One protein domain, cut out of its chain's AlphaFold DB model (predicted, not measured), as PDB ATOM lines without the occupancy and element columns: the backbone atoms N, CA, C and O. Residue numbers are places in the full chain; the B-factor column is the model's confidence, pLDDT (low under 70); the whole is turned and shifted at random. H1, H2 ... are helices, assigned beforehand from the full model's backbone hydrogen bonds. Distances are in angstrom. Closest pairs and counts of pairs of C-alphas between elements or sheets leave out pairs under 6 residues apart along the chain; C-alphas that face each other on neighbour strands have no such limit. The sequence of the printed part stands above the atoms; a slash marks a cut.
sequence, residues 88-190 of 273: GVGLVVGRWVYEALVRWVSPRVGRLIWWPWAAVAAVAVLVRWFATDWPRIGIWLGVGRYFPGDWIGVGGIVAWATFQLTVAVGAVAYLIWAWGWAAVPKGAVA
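Overview. This is residues 88 to 190 of the 273 residues of an uncharacterized protein of Gordonia amarae (UniProt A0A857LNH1). Three long helices make a loose rod: H5 runs through the middle, H1 packs aslant on one side and H2 on the other, with short H3 and H4 at one end. The 103 printed residues hold H1 to H5 in order and no named strand, class all helix. The whole is loose, radius of gyration of the C-alphas 17.4 A, spans 58 by 22 by 18 A.

Arrangement. H5, residues 156 to 178, is the hub. H2, residues 115 to 133, touches its residues 166 to 174 alone, opposite ways at a shallow tilt of 28 degrees; closest C-alphas Trp 117 and Ala 173, 5.1 A. H1, residues 88 to 109, touches H5 with residues 89 to 98 alone, the same way at a steep tilt of 44 degrees; closest C-alphas Gly 94 and Ala 168, 3.9 A. H4, residues 148 to 153, touches H5 only at the corner; closest C-alphas Trp 151 and Trp 160, 6.5 A. H3, residues 143 to 146, is close but not clearly touching H4; closest C-alphas Gly 144 and Asp 150, 6.2 A. H2, H4 and H5 have every O i to N i+4 pair within hydrogen-bond range, H1 15 of 18; H3 is too short.

Along the chain. H5 is 32.6 A long, H1 29.3 A, from C-alpha 88 at (23.437, 53.328, 72.031) with a kink of 40 degrees near residue 103, and H2 26.2 A. H5 ends at C-alpha 178, (11.185, 55.353, 85.842).

Size, cuts and confidence. The printed part has no cut and no long link. Residues 133 to 147 stand free. Residues 131 to 156 and 186 to 190 have pLDDT under 70.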
ATOM      1  N   GLY A  88      24.235  52.211  72.538       88.69
ATOM      2  CA  GLY A  88      23.437  53.328  72.031       88.69
ATOM      3  C   GLY A  88      22.299  52.900  71.115       88.69
ATOM      4  O   GLY A  88      21.188  53.405  71.267       88.69
ATOM      5  N   VAL A  89      22.531  51.934  70.219       90.62
ATOM      6  CA  VAL A  89      21.486  51.431  69.310       90.62
ATOM      7  C   VAL A  89      20.327  50.832  70.104       90.62
ATOM      8  O   VAL A  89      19.177  51.217  69.898       90.62
ATOM      9  N   GLY A  90      20.618  49.960  71.071       89.62
ATOM     10  CA  GLY A  90      19.617  49.367  71.951       89.62
ATOM     11  C   GLY A  90      18.857  50.414  72.764       89.62
ATOM     12  O   GLY A  90      17.634  50.347  72.861       89.62
ATOM     13  N   LEU A  91      19.545  51.433  73.293       92.69
ATOM     14  CA  LEU A  91      18.903  52.524  74.036       92.69
ATOM     15  C   LEU A  91      17.950  53.350  73.159       92.69
ATOM     16  O   LEU A  91      16.845  53.672  73.603       92.69
ATOM     17  N   VAL A  92      18.345  53.676  71.924       93.31
ATOM     18  CA  VAL A  92      17.503  54.419  70.968       93.31
ATOM     19  C   VAL A  92      16.283  53.593  70.569       93.31
ATOM     20  O   VAL A  92      15.157  54.087  70.649       93.31
ATOM     21  N   VAL A  93      16.482  52.320  70.215       92.81
ATOM     22  CA  VAL A  93      15.384  51.408  69.865       92.81
ATOM     23  C   VAL A  93      14.433  51.234  71.048       92.81
ATOM     24  O   VAL A  93      13.225  51.388  70.889       92.81
ATOM     25  N   GLY A  94      14.951  50.996  72.255       90.44
ATOM     26  CA  GLY A  94      14.135  50.860  73.462       90.44
ATOM     27  C   GLY A  94      13.342  52.129  73.787       90.44
ATOM     28  O   GLY A  94      12.166  52.054  74.148       90.44
ATOM     29  N   ARG A  95      13.941  53.313  73.595       92.50
ATOM     30  CA  ARG A  95      13.246  54.600  73.738       92.50
ATOM     31  C   ARG A  95      12.088  54.720  72.749       92.50
ATOM     32  O   ARG A  95      11.005  55.131  73.161       92.50
ATOM     33  N   TRP A  96      12.309  54.356  71.489       93.00
ATOM     34  CA  TRP A  96      11.299  54.422  70.434       93.00
ATOM     35  C   TRP A  96      10.153  53.431  70.672       93.00
ATOM     36  O   TRP A  96       8.985  53.812  70.618       93.00
ATOM     37  N   VAL A  97      10.471  52.186  71.048       91.50
ATOM     38  CA  VAL A  97       9.479  51.167  71.432       91.50
ATOM     39  C   VAL A  97       8.649  51.635  72.625       91.50
ATOM     40  O   VAL A  97       7.429  51.489  72.621       91.50
ATOM     41  N   TYR A  98       9.279  52.247  73.629       91.00
ATOM     42  CA  TYR A  98       8.554  52.840  74.748       91.00
ATOM     43  C   TYR A  98       7.590  53.943  74.284       91.00
ATOM     44  O   TYR A  98       6.433  53.938  74.691       91.00
ATOM     45  N   GLU A  99       8.008  54.858  73.407       89.50
ATOM     46  CA  GLU A  99       7.106  55.897  72.882       89.50
ATOM     47  C   GLU A  99       5.945  55.318  72.075       89.50
ATOM     48  O   GLU A  99       4.808  55.771  72.223       89.50
ATOM     49  N   ALA A 100       6.198  54.276  71.281       88.12
ATOM     50  CA  ALA A 100       5.149  53.546  70.586       88.12
ATOM     51  C   ALA A 100       4.169  52.889  71.580       88.12
ATOM     52  O   ALA A 100       2.957  53.036  71.445       88.12
ATOM     53  N   LEU A 101       4.659  52.241  72.639       87.25
ATOM     54  CA  LEU A 101       3.806  51.667  73.686       87.25
ATOM     55  C   LEU A 101       2.934  52.735  74.361       87.25
ATOM     56  O   LEU A 101       1.730  52.535  74.533       87.25
ATOM     57  N   VAL A 102       3.510  53.890  74.700       86.56
ATOM     58  CA  VAL A 102       2.762  54.996  75.313       86.56
ATOM     59  C   VAL A 102       1.715  55.563  74.355       86.56
ATOM     60  O   VAL A 102       0.595  55.833  74.770       86.56
ATOM     61  N   ARG A 103       2.034  55.714  73.069       84.50
ATOM     62  CA  ARG A 103       1.108  56.311  72.099       84.50
ATOM     63  C   ARG A 103      -0.033  55.377  71.691       84.50
ATOM     64  O   ARG A 103      -1.137  55.850  71.450       84.50
ATOM     65  N   TRP A 104       0.224  54.073  71.598       83.25
ATOM     66  CA  TRP A 104      -0.722  53.116  71.010       83.25
ATOM     67  C   TRP A 104      -1.399  52.210  72.041       83.25
ATOM     68  O   TRP A 104      -2.579  51.892  71.901       83.25
ATOM     69  N   VAL A 105      -0.665  51.777  73.070       79.69
ATOM     70  CA  VAL A 105      -1.138  50.770  74.034       79.69
ATOM     71  C   VAL A 105      -1.680  51.417  75.303       79.69
ATOM     72  O   VAL A 105      -2.709  50.974  75.816       79.69
ATOM     73  N   SER A 106      -1.050  52.490  75.790       77.38
ATOM     74  CA  SER A 106      -1.515  53.171  77.008       77.38
ATOM     75  C   SER A 106      -2.985  53.619  76.960       77.38
ATOM     76  O   SER A 106      -3.679  53.359  77.944       77.38
ATOM     77  N   PRO A 107      -3.516  54.186  75.854       71.62
ATOM     78  CA  PRO A 107      -4.926  54.578  75.800       71.62
ATOM     79  C   PRO A 107      -5.908  53.402  75.877       71.62
ATOM     80  O   PRO A 107      -7.082  53.614  76.143       71.62
ATOM     81  N   ARG A 108      -5.454  52.167  75.620       71.69
ATOM     82  CA  ARG A 108      -6.306  50.965  75.583       71.69
ATOM     83  C   ARG A 108      -6.231  50.122  76.851       71.69
ATOM     84  O   ARG A 108      -7.180  49.425  77.173       71.69
ATOM     85  N   VAL A 109      -5.087  50.134  77.530       71.62
ATOM     86  CA  VAL A 109      -4.802  49.252  78.677       71.62
ATOM     87  C   VAL A 109      -4.726  50.042  79.990       71.62
ATOM     88  O   VAL A 109      -4.834  49.474  81.077       71.62
ATOM     89  N   GLY A 110      -4.526  51.361  79.914       76.94
ATOM     90  CA  GLY A 110      -4.271  52.220  81.064       76.94
ATOM     91  C   GLY A 110      -2.862  51.996  81.608       76.94
ATOM     92  O   GLY A 110      -1.928  52.732  81.282       76.94
ATOM     93  N   ARG A 111      -2.692  50.948  82.421       83.31
ATOM     94  CA  ARG A 111      -1.478  50.706  83.210       83.31
ATOM     95  C   ARG A 111      -0.458  49.821  82.494       83.31
ATOM     96  O   ARG A 111      -0.679  48.625  82.312       83.31
ATOM     97  N   LEU A 112       0.718  50.375  82.198       84.69
ATOM     98  CA  LEU A 112       1.864  49.595  81.722       84.69
ATOM     99  C   LEU A 112       2.593  48.916  82.891       84.69
ATOM    100  O   LEU A 112       2.905  49.538  83.905       84.69
ATOM    101  N   ILE A 113       2.900  47.629  82.728       87.06
ATOM    102  CA  ILE A 113       3.585  46.816  83.735       87.06
ATOM    103  C   ILE A 113       5.039  46.599  83.301       87.06
ATOM    104  O   ILE A 113       5.295  46.124  82.199       87.06
ATOM    105  N   TRP A 114       5.996  46.942  84.168       88.69
ATOM    106  CA  TRP A 114       7.429  46.885  83.846       88.69
ATOM    107  C   TRP A 114       8.044  45.485  84.004       88.69
ATOM    108  O   TRP A 114       8.972  45.145  83.272       88.69
ATOM    109  N   TRP A 115       7.545  44.674  84.947       90.12
ATOM    110  CA  TRP A 115       8.195  43.415  85.334       90.12
ATOM    111  C   TRP A 115       8.327  42.383  84.200       90.12
ATOM    112  O   TRP A 115       9.373  41.743  84.166       90.12
ATOM    113  N   PRO A 116       7.382  42.225  83.241       90.12
ATOM    114  CA  PRO A 116       7.552  41.249  82.164       90.12
ATOM    115  C   PRO A 116       8.754  41.592  81.284       90.12
ATOM    116  O   PRO A 116       9.552  40.724  80.947       90.12
ATOM    117  N   TRP A 117       8.940  42.880  80.982       88.38
ATOM    118  CA  TRP A 117      10.090  43.369  80.223       88.38
ATOM    119  C   TRP A 117      11.395  43.146  80.992       88.38
ATOM    120  O   TRP A 117      12.377  42.682  80.420       88.38
ATOM    121  N   ALA A 118      11.400  43.412  82.301       87.81
ATOM    122  CA  ALA A 118      12.570  43.159  83.137       87.81
ATOM    123  C   ALA A 118      12.901  41.664  83.248       87.81
ATOM    124  O   ALA A 118      14.072  41.306  83.183       87.81
ATOM    125  N   ALA A 119      11.893  40.798  83.367       90.06
ATOM    126  CA  ALA A 119      12.075  39.352  83.412       90.06
ATOM    127  C   ALA A 119      12.662  38.830  82.096       90.06
ATOM    128  O   ALA A 119      13.651  38.105  82.121       90.06
ATOM    129  N   VAL A 120      12.128  39.261  80.948       89.44
ATOM    130  CA  VAL A 120      12.671  38.901  79.627       89.44
ATOM    131  C   VAL A 120      14.112  39.389  79.475       89.44
ATOM    132  O   VAL A 120      14.966  38.629  79.026       89.44
ATOM    133  N   ALA A 121      14.410  40.624  79.886       87.00
ATOM    134  CA  ALA A 121      15.774  41.143  79.852       87.00
ATOM    135  C   ALA A 121      16.715  40.331  80.757       87.00
ATOM    136  O   ALA A 121      17.796  39.946  80.318       87.00
ATOM    137  N   ALA A 122      16.299  40.023  81.988       87.81
ATOM    138  CA  ALA A 122      17.089  39.241  82.933       87.81
ATOM    139  C   ALA A 122      17.352  37.821  82.417       87.81
ATOM    140  O   ALA A 122      18.494  37.370  82.436       87.81
ATOM    141  N   VAL A 123      16.328  37.146  81.889       88.75
ATOM    142  CA  VAL A 123      16.470  35.823  81.268       88.75
ATOM    143  C   VAL A 123      17.408  35.892  80.068       88.75
ATOM    144  O   VAL A 123      18.290  35.053  79.959       88.75
ATOM    145  N   ALA A 124      17.296  36.902  79.201       84.75
ATOM    146  CA  ALA A 124      18.199  37.052  78.060       84.75
ATOM    147  C   ALA A 124      19.663  37.265  78.490       84.75
ATOM    148  O   ALA A 124      20.564  36.674  77.896       84.75
ATOM    149  N   VAL A 125      19.908  38.059  79.542       84.12
ATOM    150  CA  VAL A 125      21.250  38.225  80.126       84.12
ATOM    151  C   VAL A 125      21.759  36.905  80.702       84.12
ATOM    152  O   VAL A 125      22.893  36.531  80.419       84.12
ATOM    153  N   LEU A 126      20.932  36.183  81.462       83.31
ATOM    154  CA  LEU A 126      21.303  34.899  82.057       83.31
ATOM    155  C   LEU A 126      21.598  33.852  80.983       83.31
ATOM    156  O   LEU A 126      22.674  33.268  80.991       83.31
ATOM    157  N   VAL A 127      20.695  33.654  80.022       81.94
ATOM    158  CA  VAL A 127      20.889  32.727  78.896       81.94
ATOM    159  C   VAL A 127      22.174  33.059  78.153       81.94
ATOM    160  O   VAL A 127      22.938  32.156  77.833       81.94
ATOM    161  N   ARG A 128      22.461  34.344  77.922       72.69
ATOM    162  CA  ARG A 128      23.712  34.760  77.289       72.69
ATOM    163  C   ARG A 128      24.928  34.444  78.154       72.69
ATOM    164  O   ARG A 128      25.901  33.924  77.620       72.69
ATOM    165  N   TRP A 129      24.884  34.749  79.448       71.25
ATOM    166  CA  TRP A 129      25.956  34.439  80.396       71.25
ATOM    167  C   TRP A 129      26.268  32.939  80.371       71.25
ATOM    168  O   TRP A 129      27.384  32.535  80.064       71.25
ATOM    169  N   PHE A 130      25.247  32.096  80.534       71.00
ATOM    170  CA  PHE A 130      25.394  30.644  80.450       71.00
ATOM    171  C   PHE A 130      25.850  30.166  79.058       71.00
ATOM    172  O   PHE A 130      26.716  29.309  78.968       71.00
ATOM    173  N   ALA A 131      25.354  30.729  77.956       68.19
ATOM    174  CA  ALA A 131      25.764  30.307  76.614       68.19
ATOM    175  C   ALA A 131      27.198  30.736  76.240       68.19
ATOM    176  O   ALA A 131      27.852  30.067  75.443       68.19
ATOM    177  N   THR A 132      27.690  31.851  76.792       62.44
ATOM    178  CA  THR A 132      28.988  32.441  76.412       62.44
ATOM    179  C   THR A 132      30.121  32.002  77.344       62.44
ATOM    180  O   THR A 132      31.243  31.786  76.871       62.44
ATOM    181  N   ASP A 133      29.824  31.825  78.636       57.81
ATOM    182  CA  ASP A 133      30.814  31.513  79.672       57.81
ATOM    183  C   ASP A 133      30.940  30.006  79.968       57.81
ATOM    184  O   ASP A 133      31.992  29.561  80.429       57.81
ATOM    185  N   TRP A 134      29.923  29.182  79.673       47.59
ATOM    186  CA  TRP A 134      29.902  27.781  80.122       47.59
ATOM    187  C   TRP A 134      30.840  26.804  79.381       47.59
ATOM    188  O   TRP A 134      31.329  25.888  80.040       47.59
ATOM    189  N   PRO A 135      31.216  26.961  78.091       49.38
ATOM    190  CA  PRO A 135      32.232  26.084  77.505       49.38
ATOM    191  C   PRO A 135      33.675  26.592  77.717       49.38
ATOM    192  O   PRO A 135      34.607  25.975  77.213       49.38
ATOM    193  N   ARG A 136      33.896  27.707  78.440       51.28
ATOM    194  CA  ARG A 136      35.215  28.368  78.577       51.28
ATOM    195  C   ARG A 136      35.774  28.398  80.002       51.28
ATOM    196  O   ARG A 136      36.549  29.288  80.349       51.28
ATOM    197  N   ILE A 137      35.472  27.390  80.820       47.34
ATOM    198  CA  ILE A 137      36.216  27.115  82.067       47.34
ATOM    199  C   ILE A 137      37.555  26.438  81.705       47.34
ATOM    200  O   ILE A 137      37.861  25.321  82.104       47.34
ATOM    201  N   GLY A 138      38.339  27.120  80.871       41.03
ATOM    202  CA  GLY A 138      39.642  26.703  80.376       41.03
ATOM    203  C   GLY A 138      40.537  27.931  80.265       41.03
ATOM    204  O   GLY A 138      40.603  28.554  79.214       41.03
ATOM    205  N   ILE A 139      41.139  28.306  81.397       41.38
ATOM    206  CA  ILE A 139      42.361  29.114  81.556       41.38
ATOM    207  C   ILE A 139      42.620  30.133  80.432       41.38
ATOM    208  O   ILE A 139      43.501  29.923  79.614       41.38
ATOM    209  N   TRP A 140      41.935  31.275  80.432       38.09
ATOM    210  CA  TRP A 140      42.507  32.509  79.880       38.09
ATOM    211  C   TRP A 140      42.072  33.691  80.750       38.09
ATOM    212  O   TRP A 140      41.006  34.282  80.587       38.09
ATOM    213  N   LEU A 141      42.929  34.023  81.718       38.09
ATOM    214  CA  LEU A 141      42.987  35.332  82.372       38.09
ATOM    215  C   LEU A 141      43.490  36.353  81.338       38.09
ATOM    216  O   LEU A 141      44.625  36.809  81.382       38.09
ATOM    217  N   GLY A 142      42.655  36.646  80.344       39.09
ATOM    218  CA  GLY A 142      42.908  37.654  79.327       39.09
ATOM    219  C   GLY A 142      42.084  38.899  79.614       39.09
ATOM    220  O   GLY A 142      40.870  38.831  79.801       39.09
ATOM    221  N   VAL A 143      42.737  40.056  79.587       42.81
ATOM    222  CA  VAL A 143      42.159  41.403  79.746       42.81
ATOM    223  C   VAL A 143      41.069  41.725  78.681       42.81
ATOM    224  O   VAL A 143      40.414  42.759  78.756       42.81
ATOM    225  N   GLY A 144      40.796  40.815  77.732       45.91
ATOM    226  CA  GLY A 144      39.707  40.879  76.738       45.91
ATOM    227  C   GLY A 144      38.295  40.577  77.267       45.91
ATOM    228  O   GLY A 144      37.312  40.952  76.632       45.91
ATOM    229  N   ARG A 145      38.176  40.022  78.485       50.16
ATOM    230  CA  ARG A 145      36.921  39.525  79.093       50.16
ATOM    231  C   ARG A 145      35.769  40.542  79.201       50.16
ATOM    232  O   ARG A 145      34.620  40.141  79.360       50.16
ATOM    233  N   TYR A 146      36.050  41.842  79.101       51.81
ATOM    234  CA  TYR A 146      35.049  42.913  79.223       51.81
ATOM    235  C   TYR A 146      35.094  43.949  78.090       51.81
ATOM    236  O   TYR A 146      34.355  44.933  78.137       51.81
ATOM    237  N   PHE A 147      35.937  43.752  77.070       45.41
ATOM    238  CA  PHE A 147      36.092  44.709  75.972       45.41
ATOM    239  C   PHE A 147      35.266  44.268  74.750       45.41
ATOM    240  O   PHE A 147      35.249  43.079  74.430       45.41
ATOM    241  N   PRO A 148      34.622  45.189  74.004       49.72
ATOM    242  CA  PRO A 148      33.819  44.853  72.820       49.72
ATOM    243  C   PRO A 148      34.607  44.182  71.674       49.72
ATOM    244  O   PRO A 148      34.011  43.785  70.677       49.72
ATOM    245  N   GLY A 149      35.929  44.021  71.803       46.62
ATOM    246  CA  GLY A 149      36.759  43.274  70.853       46.62
ATOM    247  C   GLY A 149      36.413  41.781  70.805       46.62
ATOM    248  O   GLY A 149      36.150  41.252  69.726       46.62
ATOM    249  N   ASP A 150      36.276  41.125  71.962       48.97
ATOM    250  CA  ASP A 150      35.861  39.710  72.025       48.97
ATOM    251  C   ASP A 150      34.376  39.521  71.665       48.97
ATOM    252  O   ASP A 150      33.949  38.436  71.261       48.97
ATOM    253  N   TRP A 151      33.584  40.597  71.738       48.53
ATOM    254  CA  TRP A 151      32.163  40.595  71.380       48.53
ATOM    255  C   TRP A 151      31.946  40.453  69.872       48.53
ATOM    256  O   TRP A 151      30.956  39.855  69.454       48.53
ATOM    257  N   ILE A 152      32.876  40.982  69.070       46.88
ATOM    258  CA  ILE A 152      32.874  40.873  67.606       46.88
ATOM    259  C   ILE A 152      33.685  39.647  67.160       46.88
ATOM    260  O   ILE A 152      33.300  38.993  66.196       46.88
ATOM    261  N   GLY A 153      34.756  39.287  67.876       47.38
ATOM    262  CA  GLY A 153      35.622  38.165  67.503       47.38
ATOM    263  C   GLY A 153      34.963  36.784  67.594       47.38
ATOM    264  O   GLY A 153      35.179  35.947  66.723       47.38
ATOM    265  N   VAL A 154      34.137  36.533  68.620       48.19
ATOM    266  CA  VAL A 154      33.633  35.177  68.922       48.19
ATOM    267  C   VAL A 154      32.173  34.954  68.511       48.19
ATOM    268  O   VAL A 154      31.801  33.847  68.135       48.19
ATOM    269  N   GLY A 155      31.334  35.987  68.591       52.75
ATOM    270  CA  GLY A 155      29.910  35.914  68.236       52.75
ATOM    271  C   GLY A 155      29.492  36.849  67.097       52.75
ATOM    272  O   GLY A 155      28.319  36.869  66.710       52.75
ATOM    273  N   GLY A 156      30.437  37.630  66.564       67.94
ATOM    274  CA  GLY A 156      30.217  38.531  65.441       67.94
ATOM    275  C   GLY A 156      29.140  39.590  65.679       67.94
ATOM    276  O   GLY A 156      28.717  39.898  66.796       67.94
ATOM    277  N   ILE A 157      28.645  40.128  64.567       73.62
ATOM    278  CA  ILE A 157      27.568  41.126  64.533       73.62
ATOM    279  C   ILE A 157      26.283  40.591  65.192       73.62
ATOM    280  O   ILE A 157      25.545  41.361  65.801       73.62
ATOM    281  N   VAL A 158      26.030  39.279  65.138       74.12
ATOM    282  CA  VAL A 158      24.829  38.648  65.716       74.12
ATOM    283  C   VAL A 158      24.844  38.703  67.246       74.12
ATOM    284  O   VAL A 158      23.840  39.060  67.869       74.12
ATOM    285  N   ALA A 159      25.982  38.413  67.881       74.25
ATOM    286  CA  ALA A 159      26.115  38.545  69.330       74.25
ATOM    287  C   ALA A 159      26.016  40.006  69.782       74.25
ATOM    288  O   ALA A 159      25.445  40.290  70.836       74.25
ATOM    289  N   TRP A 160      26.526  40.951  68.996       79.62
ATOM    290  CA  TRP A 160      26.327  42.369  69.282       79.62
ATOM    291  C   TRP A 160      24.853  42.784  69.123       79.62
ATOM    292  O   TRP A 160      24.298  43.420  70.016       79.62
ATOM    293  N   ALA A 161      24.174  42.355  68.056       83.25
ATOM    294  CA  ALA A 161      22.767  42.671  67.803       83.25
ATOM    295  C   ALA A 161      21.828  42.117  68.890       83.25
ATOM    296  O   ALA A 161      20.952  42.829  69.382       83.25
ATOM    297  N   THR A 162      22.040  40.872  69.325       82.25
ATOM    298  CA  THR A 162      21.280  40.271  70.437       82.25
ATOM    299  C   THR A 162      21.486  41.030  71.745       82.25
ATOM    300  O   THR A 162      20.523  41.247  72.476       82.25
ATOM    301  N   PHE A 163      22.705  41.516  72.014       84.00
ATOM    302  CA  PHE A 163      22.954  42.388  73.161       84.00
ATOM    303  C   PHE A 163      22.180  43.707  73.055       84.00
ATOM    304  O   PHE A 163      21.539  44.107  74.027       84.00
ATOM    305  N   GLN A 164      22.176  44.359  71.885       90.00
ATOM    306  CA  GLN A 164      21.384  45.581  71.680       90.00
ATOM    307  C   GLN A 164      19.893  45.336  71.928       90.00
ATOM    308  O   GLN A 164      19.224  46.183  72.518       90.00
ATOM    309  N   LEU A 165      19.374  44.170  71.533       88.38
ATOM    310  CA  LEU A 165      17.988  43.790  71.791       88.38
ATOM    311  C   LEU A 165      17.718  43.642  73.294       88.38
ATOM    312  O   LEU A 165      16.729  44.176  73.793       88.38
ATOM    313  N   THR A 166      18.616  42.996  74.041       88.75
ATOM    314  CA  THR A 166      18.512  42.904  75.505       88.75
ATOM    315  C   THR A 166      18.547  44.283  76.167       88.75
ATOM    316  O   THR A 166      17.716  44.568  77.033       88.75
ATOM    317  N   VAL A 167      19.448  45.168  75.724       90.50
ATOM    318  CA  VAL A 167      19.505  46.566  76.181       90.50
ATOM    319  C   VAL A 167      18.197  47.291  75.874       90.50
ATOM    320  O   VAL A 167      17.689  47.996  76.742       90.50
ATOM    321  N   ALA A 168      17.620  47.105  74.685       91.56
ATOM    322  CA  ALA A 168      16.363  47.740  74.300       91.56
ATOM    323  C   ALA A 168      15.201  47.304  75.203       91.56
ATOM    324  O   ALA A 168      14.477  48.150  75.726       91.56
ATOM    325  N   VAL A 169      15.056  45.999  75.449       92.12
ATOM    326  CA  VAL A 169      14.028  45.444  76.350       92.12
ATOM    327  C   VAL A 169      14.222  45.964  77.781       92.12
ATOM    328  O   VAL A 169      13.266  46.421  78.412       92.12
ATOM    329  N   GLY A 170      15.462  45.968  78.279       92.31
ATOM    330  CA  GLY A 170      15.795  46.522  79.592       92.31
ATOM    331  C   GLY A 170      15.516  48.025  79.689       92.31
ATOM    332  O   GLY A 170      14.989  48.495  80.696       92.31
ATOM    333  N   ALA A 171      15.794  48.784  78.627       93.19
ATOM    334  CA  ALA A 171      15.505  50.211  78.550       93.19
ATOM    335  C   ALA A 171      13.997  50.486  78.592       93.19
ATOM    336  O   ALA A 171      13.571  51.389  79.310       93.19
ATOM    337  N   VAL A 172      13.179  49.689  77.894       92.19
ATOM    338  CA  VAL A 172      11.712  49.770  77.981       92.19
ATOM    339  C   VAL A 172      11.246  49.508  79.414       92.19
ATOM    340  O   VAL A 172      10.499  50.318  79.964       92.19
ATOM    341  N   ALA A 173      11.728  48.434  80.048       92.94
ATOM    342  CA  ALA A 173      11.395  48.107  81.437       92.94
ATOM    343  C   ALA A 173      11.746  49.263  82.386       92.94
ATOM    344  O   ALA A 173      10.912  49.708  83.182       92.94
ATOM    345  N   TYR A 174      12.967  49.791  82.247       92.88
ATOM    346  CA  TYR A 174      13.440  50.931  83.014       92.88
ATOM    347  C   TYR A 174      12.556  52.151  82.790       92.88
ATOM    348  O   TYR A 174      12.160  52.766  83.767       92.88
ATOM    349  N   LEU A 175      12.209  52.496  81.546       91.56
ATOM    350  CA  LEU A 175      11.372  53.656  81.235       91.56
ATOM    351  C   LEU A 175       9.962  53.520  81.826       91.56
ATOM    352  O   LEU A 175       9.466  54.479  82.417       91.56
ATOM    353  N   ILE A 176       9.340  52.341  81.749       90.31
ATOM    354  CA  ILE A 176       8.019  52.105  82.353       90.31
ATOM    355  C   ILE A 176       8.077  52.327  83.875       90.31
ATOM    356  O   ILE A 176       7.237  53.023  84.449       90.31
ATOM    357  N   TRP A 177       9.100  51.794  84.540       92.06
ATOM    358  CA  TRP A 177       9.287  51.993  85.977       92.06
ATOM    359  C   TRP A 177       9.620  53.458  86.330       92.06
ATOM    360  O   TRP A 177       8.958  54.085  87.156       92.06
ATOM    361  N   ALA A 178      10.611  54.024  85.644       91.62
ATOM    362  CA  ALA A 178      11.185  55.353  85.842       91.62
ATOM    363  C   ALA A 178      10.187  56.498  85.676       91.62
ATOM    364  O   ALA A 178      10.356  57.551  86.293       91.62
ATOM    365  N   TRP A 179       9.206  56.314  84.794       90.00
ATOM    366  CA  TRP A 179       8.189  57.307  84.481       90.00
ATOM    367  C   TRP A 179       6.861  57.067  85.213       90.00
ATOM    368  O   TRP A 179       5.833  57.625  84.821       90.00
ATOM    369  N   GLY A 180       6.882  56.261  86.278       86.38
ATOM    370  CA  GLY A 180       5.812  56.224  87.269       86.38
ATOM    371  C   GLY A 180       4.543  55.505  86.826       86.38
ATOM    372  O   GLY A 180       3.493  55.758  87.401       86.38
ATOM    373  N   TRP A 181       4.606  54.591  85.852       88.19
ATOM    374  CA  TRP A 181       3.419  53.865  85.368       88.19
ATOM    375  C   TRP A 181       2.703  53.033  86.444       88.19
ATOM    376  O   TRP A 181       1.542  52.681  86.271       88.19
ATOM    377  N   ALA A 182       3.352  52.774  87.585       84.38
ATOM    378  CA  ALA A 182       2.718  52.173  88.758       84.38
ATOM    379  C   ALA A 182       1.558  53.010  89.335       84.38
ATOM    380  O   ALA A 182       0.697  52.441  90.001       84.38
ATOM    381  N   ALA A 183       1.539  54.321  89.074       82.62
ATOM    382  CA  ALA A 183       0.515  55.256  89.532       82.62
ATOM    383  C   ALA A 183      -0.832  55.100  88.818       82.62
ATOM    384  O   ALA A 183      -1.854  55.513  89.351       82.62
ATOM    385  N   VAL A 184      -0.832  54.541  87.604       82.88
ATOM    386  CA  VAL A 184      -2.052  54.433  86.802       82.88
ATOM    387  C   VAL A 184      -2.963  53.366  87.421       82.88
ATOM    388  O   VAL A 184      -2.481  52.253  87.680       82.88
ATOM    389  N   PRO A 185      -4.255  53.661  87.667       72.50
ATOM    390  CA  PRO A 185      -5.169  52.693  88.252       72.50
ATOM    391  C   PRO A 185      -5.260  51.420  87.399       72.50
ATOM    392  O   PRO A 185      -5.176  51.443  86.167       72.50
ATOM    393  N   LYS A 186      -5.410  50.265  88.058       68.94
ATOM    394  CA  LYS A 186      -5.699  49.010  87.350       68.94
ATOM    395  C   LYS A 186      -7.113  49.110  86.773       68.94
ATOM    396  O   LYS A 186      -8.028  49.424  87.520       68.94
ATOM    397  N   GLY A 187      -7.285  48.833  85.481       60.88
ATOM    398  CA  GLY A 187      -8.601  48.917  84.834       60.88
ATOM    399  C   GLY A 187      -9.067  50.342  84.527       60.88
ATOM    400  O   GLY A 187     -10.250  50.549  84.311       60.88
ATOM    401  N   ALA A 188      -8.151  51.315  84.473       59.53
ATOM    402  CA  ALA A 188      -8.475  52.707  84.144       59.53
ATOM    403  C   ALA A 188      -9.079  52.900  82.734       59.53
ATOM    404  O   ALA A 188      -9.581  53.969  82.411       59.53
ATOM    405  N   VAL A 189      -9.030  51.864  81.892       58.94
ATOM    406  CA  VAL A 189      -9.801  51.774  80.652       58.94
ATOM    407  C   VAL A 189     -10.815  50.657  80.851       58.94
ATOM    408  O   VAL A 189     -10.416  49.516  81.110       58.94
ATOM    409  N   ALA A 190     -12.105  50.987  80.750       53.66
ATOM    410  CA  ALA A 190     -13.168  50.000  80.845       53.66
ATOM    411  C   ALA A 190     -12.934  48.908  79.784       53.66
ATOM    412  O   ALA A 190     -12.700  49.236  78.612       53.66
TER     413      ALA A 190